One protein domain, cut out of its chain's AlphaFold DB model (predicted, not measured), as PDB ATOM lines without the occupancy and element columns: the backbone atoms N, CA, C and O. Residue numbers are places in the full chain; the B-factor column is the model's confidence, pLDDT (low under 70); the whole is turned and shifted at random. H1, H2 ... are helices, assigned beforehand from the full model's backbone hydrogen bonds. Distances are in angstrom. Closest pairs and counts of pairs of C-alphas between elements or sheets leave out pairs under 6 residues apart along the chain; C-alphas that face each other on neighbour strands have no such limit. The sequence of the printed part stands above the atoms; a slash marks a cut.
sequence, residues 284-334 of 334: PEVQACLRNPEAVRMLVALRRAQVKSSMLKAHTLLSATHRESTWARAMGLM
ATOM      1  N   PRO A 284     258.618 261.625 180.800       93.81
ATOM      2  CA  PRO A 284     257.555 262.537 181.240       93.81
ATOM      3  C   PRO A 284     257.897 263.352 182.494       93.81
ATOM      4  O   PRO A 284     257.533 264.522 182.590       93.81
ATOM      5  N   GLU A 285     258.637 262.764 183.437       95.50
ATOM      6  CA  GLU A 285     259.105 263.455 184.645       95.50
ATOM      7  C   GLU A 285     260.065 264.604 184.316       95.50
ATOM      8  O   GLU A 285     259.959 265.689 184.889       95.50
ATOM      9  N   VAL A 286     260.980 264.388 183.367       96.00
ATOM     10  CA  VAL A 286     261.909 265.418 182.886       96.00
ATOM     11  C   VAL A 286     261.130 266.518 182.172       96.00
ATOM     12  O   VAL A 286     261.346 267.694 182.463       96.00
ATOM     13  N   GLN A 287     260.157 266.163 181.324       95.06
ATOM     14  CA  GLN A 287     259.275 267.145 180.679       95.06
ATOM     15  C   GLN A 287     258.526 267.996 181.717       95.06
ATOM     16  O   GLN A 287     258.494 269.221 181.610       95.06
ATOM     17  N   ALA A 288     257.953 267.363 182.747       95.69
ATOM     18  CA  ALA A 288     257.255 268.047 183.833       95.69
ATOM     19  C   ALA A 288     258.190 268.977 184.623       95.69
ATOM     20  O   ALA A 288     257.814 270.108 184.932       95.69
ATOM     21  N   CYS A 289     259.423 268.537 184.892       96.50
ATOM     22  CA  CYS A 289     260.448 269.353 185.537       96.50
ATOM     23  C   CYS A 289     260.797 270.597 184.709       96.50
ATOM     24  O   CYS A 289     260.891 271.685 185.264       96.50
ATOM     25  N   LEU A 290     260.954 270.467 183.390       95.75
ATOM     26  CA  LEU A 290     261.295 271.589 182.507       95.75
ATOM     27  C   LEU A 290     260.134 272.559 182.267       95.75
ATOM     28  O   LEU A 290     260.364 273.743 182.037       95.75
ATOM     29  N   ARG A 291     258.888 272.074 182.332       95.00
ATOM     30  CA  ARG A 291     257.683 272.916 182.274       95.00
ATOM     31  C   ARG A 291     257.447 273.699 183.569       95.00
ATOM     32  O   ARG A 291     256.725 274.692 183.542       95.00
ATOM     33  N   ASN A 292     258.022 273.264 184.692       96.19
ATOM     34  CA  ASN A 292     257.891 273.936 185.979       96.19
ATOM     35  C   ASN A 292     259.017 274.980 186.163       96.19
ATOM     36  O   ASN A 292     260.171 274.599 186.390       96.19
ATOM     37  N   PRO A 293     258.716 276.293 186.122       94.38
ATOM     38  CA  PRO A 293     259.739 277.332 186.226       94.38
ATOM     39  C   PRO A 293     260.481 277.314 187.572       94.38
ATOM     40  O   PRO A 293     261.673 277.616 187.602       94.38
ATOM     41  N   GLU A 294     259.834 276.914 188.672       94.38
ATOM     42  CA  GLU A 294     260.489 276.784 189.982       94.38
ATOM     43  C   GLU A 294     261.527 275.667 189.986       94.38
ATOM     44  O   GLU A 294     262.636 275.838 190.496       94.38
ATOM     45  N   ALA A 295     261.196 274.531 189.372       95.81
ATOM     46  CA  ALA A 295     262.106 273.396 189.290       95.81
ATOM     47  C   ALA A 295     263.339 273.743 188.445       95.81
ATOM     48  O   ALA A 295     264.460 273.405 188.828       95.81
ATOM     49  N   VAL A 296     263.159 274.489 187.347       96.38
ATOM     50  CA  VAL A 296     264.270 274.996 186.524       96.38
ATOM     51  C   VAL A 296     265.119 276.009 187.302       96.38
ATOM     52  O   VAL A 296     266.346 275.902 187.298       96.38
ATOM     53  N   ARG A 297     264.507 276.952 188.033       94.69
ATOM     54  CA  ARG A 297     265.252 277.887 188.900       94.69
ATOM     55  C   ARG A 297     266.080 277.146 189.950       94.69
ATOM     56  O   ARG A 297     267.241 277.491 190.172       94.69
ATOM     57  N   MET A 298     265.508 276.110 190.558       94.81
ATOM     58  CA  MET A 298     266.181 275.274 191.551       94.81
ATOM     59  C   MET A 298     267.325 274.457 190.948       94.81
ATOM     60  O   MET A 298     268.418 274.448 191.514       94.81
ATOM     61  N   LEU A 299     267.113 273.834 189.781       95.81
ATOM     62  CA  LEU A 299     268.162 273.157 189.013       95.81
ATOM     63  C   LEU A 299     269.353 274.094 188.818       95.81
ATOM     64  O   LEU A 299     270.474 273.775 189.205       95.81
ATOM     65  N   VAL A 300     269.100 275.284 188.278       96.00
ATOM     66  CA  VAL A 300     270.140 276.274 188.005       96.00
ATOM     67  C   VAL A 300     270.852 276.718 189.291       96.00
ATOM     68  O   VAL A 300     272.078 276.851 189.296       96.00
ATOM     69  N   ALA A 301     270.123 276.936 190.390       94.06
ATOM     70  CA  ALA A 301     270.714 277.305 191.676       94.06
ATOM     71  C   ALA A 301     271.657 276.213 192.213       94.06
ATOM     72  O   ALA A 301     272.799 276.507 192.570       94.06
ATOM     73  N   LEU A 302     271.221 274.949 192.196       93.94
ATOM     74  CA  LEU A 302     272.029 273.803 192.625       93.94
ATOM     75  C   LEU A 302     273.268 273.620 191.741       93.94
ATOM     76  O   LEU A 302     274.357 273.330 192.232       93.94
ATOM     77  N   ARG A 303     273.135 273.866 190.437       93.94
ATOM     78  CA  ARG A 303     274.264 273.831 189.503       93.94
ATOM     79  C   ARG A 303     275.281 274.934 189.746       93.94
ATOM     80  O   ARG A 303     276.478 274.665 189.700       93.94
ATOM     81  N   ARG A 304     274.841 276.153 190.061       92.62
ATOM     82  CA  ARG A 304     275.753 277.230 190.487       92.62
ATOM     83  C   ARG A 304     276.497 276.867 191.773       92.62
ATOM     84  O   ARG A 304     277.682 277.172 191.881       92.62
ATOM     85  N   ALA A 305     275.835 276.152 192.681       92.06
ATOM     86  CA  ALA A 305     276.431 275.577 193.886       92.06
ATOM     87  C   ALA A 305     277.281 274.310 193.630       92.06
ATOM     88  O   ALA A 305     277.694 273.654 194.582       92.06
ATOM     89  N   GLN A 306     277.565 273.966 192.366       92.00
ATOM     90  CA  GLN A 306     278.404 272.829 191.959       92.00
ATOM     91  C   GLN A 306     277.867 271.450 192.390       92.00
ATOM     92  O   GLN A 306     278.626 270.490 192.518       92.00
ATOM     93  N   VAL A 307     276.551 271.311 192.589       92.31
ATOM     94  CA  VAL A 307     275.934 270.003 192.857       92.31
ATOM     95  C   VAL A 307     275.977 269.151 191.591       92.31
ATOM     96  O   VAL A 307     275.407 269.542 190.573       92.31
ATOM     97  N   LYS A 308     276.620 267.976 191.656       89.88
ATOM     98  CA  LYS A 308     276.808 267.052 190.519       89.88
ATOM     99  C   LYS A 308     275.491 266.737 189.802       89.88
ATOM    100  O   LYS A 308     274.501 266.420 190.458       89.88
ATOM    101  N   SER A 309     275.491 266.753 188.466       89.38
ATOM    102  CA  SER A 309     274.286 266.492 187.659       89.38
ATOM    103  C   SER A 309     273.656 265.122 187.937       89.38
ATOM    104  O   SER A 309     272.436 265.009 187.969       89.38
ATOM    105  N   SER A 310     274.464 264.105 188.254       88.69
ATOM    106  CA  SER A 310     273.995 262.757 188.616       88.69
ATOM    107  C   SER A 310     273.140 262.703 189.890       88.69
ATOM    108  O   SER A 310     272.372 261.758 190.075       88.69
ATOM    109  N   MET A 311     273.242 263.710 190.764       92.25
ATOM    110  CA  MET A 311     272.415 263.838 191.969       92.25
ATOM    111  C   MET A 311     271.097 264.575 191.704       92.25
ATOM    112  O   MET A 311     270.186 264.525 192.528       92.25
ATOM    113  N   LEU A 312     270.985 265.268 190.571       95.38
ATOM    114  CA  LEU A 312     269.841 266.102 190.228       95.38
ATOM    115  C   LEU A 312     268.878 265.278 189.381       95.38
ATOM    116  O   LEU A 312     269.082 265.117 188.183       95.38
ATOM    117  N   LYS A 313     267.835 264.732 190.008       96.75
ATOM    118  CA  LYS A 313     266.783 263.964 189.325       96.75
ATOM    119  C   LYS A 313     265.504 264.788 189.208       96.75
ATOM    120  O   LYS A 313     265.182 265.557 190.115       96.75
ATOM    121  N   ALA A 314     264.747 264.577 188.131       97.31
ATOM    122  CA  ALA A 314     263.490 265.280 187.880       97.31
ATOM    123  C   ALA A 314     262.513 265.179 189.064       97.31
ATOM    124  O   ALA A 314     262.066 266.202 189.580       97.31
ATOM    125  N   HIS A 315     262.246 263.965 189.563       96.62
ATOM    126  CA  HIS A 315     261.336 263.767 190.697       96.62
ATOM    127  C   HIS A 315     261.815 264.461 191.984       96.62
ATOM    128  O   HIS A 315     260.987 264.929 192.766       96.62
ATOM    129  N   THR A 316     263.131 264.548 192.222       95.00
ATOM    130  CA  THR A 316     263.692 265.218 193.406       95.00
ATOM    131  C   THR A 316     263.442 266.719 193.328       95.00
ATOM    132  O   THR A 316     262.960 267.303 194.296       95.00
ATOM    133  N   LEU A 317     263.702 267.332 192.168       95.94
ATOM    134  CA  LEU A 317     263.445 268.755 191.950       95.94
ATOM    135  C   LEU A 317     261.952 269.074 192.044       95.94
ATOM    136  O   LEU A 317     261.571 269.992 192.763       95.94
ATOM    137  N   LEU A 318     261.098 268.276 191.402       96.19
ATOM    138  CA  LEU A 318     259.644 268.437 191.485       96.19
ATOM    139  C   LEU A 318     259.152 268.321 192.935       96.19
ATOM    140  O   LEU A 318     258.457 269.209 193.426       96.19
ATOM    141  N   SER A 319     259.591 267.298 193.672       94.56
ATOM    142  CA  SER A 319     259.244 267.129 195.093       94.56
ATOM    143  C   SER A 319     259.724 268.297 195.956       94.56
ATOM    144  O   SER A 319     259.042 268.700 196.899       94.56
ATOM    145  N   ALA A 320     260.891 268.857 195.636       92.12
ATOM    146  CA  ALA A 320     261.444 270.004 196.334       92.12
ATOM    147  C   ALA A 320     260.648 271.291 196.075       92.12
ATOM    148  O   ALA A 320     260.448 272.061 197.014       92.12
ATOM    149  N   THR A 321     260.110 271.495 194.863       92.25
ATOM    150  CA  THR A 321     259.245 272.657 194.574       92.25
ATOM    151  C   THR A 321     257.967 272.675 195.412       92.25
ATOM    152  O   THR A 321     257.527 273.739 195.828       92.25
ATOM    153  N   HIS A 322     257.418 271.511 195.779       91.06
ATOM    154  CA  HIS A 322     256.271 271.437 196.694       91.06
ATOM    155  C   HIS A 322     256.610 271.814 198.146       91.06
ATOM    156  O   HIS A 322     255.711 272.040 198.953       91.06
ATOM    157  N   ARG A 323     257.899 271.874 198.502       87.88
ATOM    158  CA  ARG A 323     258.398 272.197 199.848       87.88
ATOM    159  C   ARG A 323     259.237 273.476 199.846       87.88
ATOM    160  O   ARG A 323     260.210 273.568 200.598       87.88
ATOM    161  N   GLU A 324     258.871 274.446 199.010       79.56
ATOM    162  CA  GLU A 324     259.640 275.674 198.761       79.56
ATOM    163  C   GLU A 324     260.102 276.363 200.054       79.56
ATOM    164  O   GLU A 324     261.288 276.639 200.210       79.56
ATOM    165  N   SER A 325     259.208 276.546 201.032       82.44
ATOM    166  CA  SER A 325     259.531 277.202 202.310       82.44
ATOM    167  C   SER A 325     260.614 276.479 203.118       82.44
ATOM    168  O   SER A 325     261.428 277.111 203.792       82.44
ATOM    169  N   THR A 326     260.652 275.149 203.044       82.00
ATOM    170  CA  THR A 326     261.648 274.334 203.751       82.00
ATOM    171  C   THR A 326     262.996 274.405 203.043       82.00
ATOM    172  O   THR A 326     264.031 274.551 203.691       82.00
ATOM    173  N   TRP A 327     262.986 274.355 201.711       77.69
ATOM    174  CA  TRP A 327     264.198 274.426 200.899       77.69
ATOM    175  C   TRP A 327     264.832 275.811 200.897       77.69
ATOM    176  O   TRP A 327     266.046 275.914 201.055       77.69
ATOM    177  N   ALA A 328     264.031 276.869 200.780       75.31
ATOM    178  CA  ALA A 328     264.519 278.240 200.844       75.31
ATOM    179  C   ALA A 328     265.242 278.501 202.175       75.31
ATOM    180  O   ALA A 328     266.337 279.058 202.180       75.31
ATOM    181  N   ARG A 329     264.692 277.992 203.287       79.50
ATOM    182  CA  ARG A 329     265.342 278.043 204.601       79.50
ATOM    183  C   ARG A 329     266.633 277.218 204.652       79.50
ATOM    184  O   ARG A 329     267.637 277.712 205.145       79.50
ATOM    185  N   ALA A 330     266.628 275.987 204.136       77.25
ATOM    186  CA  ALA A 330     267.811 275.118 204.139       77.25
ATOM    187  C   ALA A 330     268.970 275.668 203.285       77.25
ATOM    188  O   ALA A 330     270.133 275.455 203.614       77.25
ATOM    189  N   MET A 331     268.651 276.391 202.211       73.12
ATOM    190  CA  MET A 331     269.621 276.997 201.292       73.12
ATOM    191  C   MET A 331     270.052 278.413 201.708       73.12
ATOM    192  O   MET A 331     270.850 279.025 201.003       73.12
ATOM    193  N   GLY A 332     269.523 278.953 202.813       77.38
ATOM    194  CA  GLY A 332     269.820 280.319 203.262       77.38
ATOM    195  C   GLY A 332     269.328 281.405 202.298       77.38
ATOM    196  O   GLY A 332     269.977 282.435 202.149       77.38
ATOM    197  N   LEU A 333     268.219 281.153 201.594       64.12
ATOM    198  CA  LEU A 333     267.611 282.082 200.632       64.12
ATOM    199  C   LEU A 333     266.520 282.979 201.256       64.12
ATOM    200  O   LEU A 333     265.944 283.793 200.535       64.12
ATOM    201  N   MET A 334     266.227 282.820 202.555       53.94
ATOM    202  CA  MET A 334     265.294 283.643 203.343       53.94
ATOM    203  C   MET A 334     266.000 284.354 204.489       53.94
ATOM    204  O   MET A 334     266.911 283.728 205.076       53.94
TER     205      MET A 334
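What this domain is: This is residues 284 to 334 of the 334 residues of an uncharacterized protein of Strigomonas culicis (UniProt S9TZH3). Three short helices make a small cluster: H3 packs on both H1 and the first half of H2, while H1 and H2 meet at a corner. The far end of H2 and the link after it, residues 305 to 313, make a wide loop that reaches away to one side and folds back to H3, and H4 with the tail lies at the opposite end of the longest axis from H1, near H3. The printed part has 51 residues with four named helices, H1, H2, H3 and H4 in that order, and no named strand, which is the class all helix. The whole is compact, with a radius of gyration of the C-alphas of 10.4 A, and the C-alphas span 31 by 22 by 14 A.

Where its parts are: Find C-alpha 284 at (257.555, 262.537, 181.240), where H1 begins; it holds residues 284 to 291 and measures 10.4 A from first to last C-alpha. After Asn 292, look to C-alpha 293 at (259.739, 277.332, 186.226), where H2 begins; this longest helix, residues 293 to 304, measures 16.6 A. Go on to Ala 314, where H3 begins; it runs to Thr 321 and measures 10.8 A. H4, residues 324 to 330, measures 9.8 A and ends with C-alpha 330 at (267.811, 275.118, 204.139).

How they stand to each other: Start at H1, which touches H3; their closest C-alphas, of Val 286 and Ala 314, are 5.2 A apart. These two helices run the same way at a steep tilt of 45 degrees. H1 and H2 only just touch, with 3 pairs of C-alphas within 8 A, and only at the corner by their link. Look there at Cys 289 and Ala 295, whose C-alphas are the closest at 5.8 A; H2 takes part with residues 295 to 296 alone, and the lines of the two helices are about perpendicular at 89 degrees. H2 touches H3 with residues 294 to 299 alone; the closest C-alphas, of Ala 295 and Leu 317, are 5.5 A apart, and the lines are about perpendicular at 76 degrees. H3 and H4 are close but not clearly touching, about perpendicular at 90 degrees; their closest C-alphas, of Ala 320 and Trp 327, are 6.9 A apart. H4 is apart from H1 and from H2. In H1, H2, H3 and H4 every O i to N i+4 pair is within hydrogen-bond range.

The domain as a whole: The two C-alphas farthest apart are those of Pro 284 and Met 334, at 31.5 A, and Met 334 is the chain's last residue. The printed part has no cut. The links from H1 to H2 and from H3 to H4 are tight, and that from H2 to H3, with 9 residues, is short. The mean pLDDT of the printed part is 89.9; that of H4 is 79, and residues 333 to 334 are under 70.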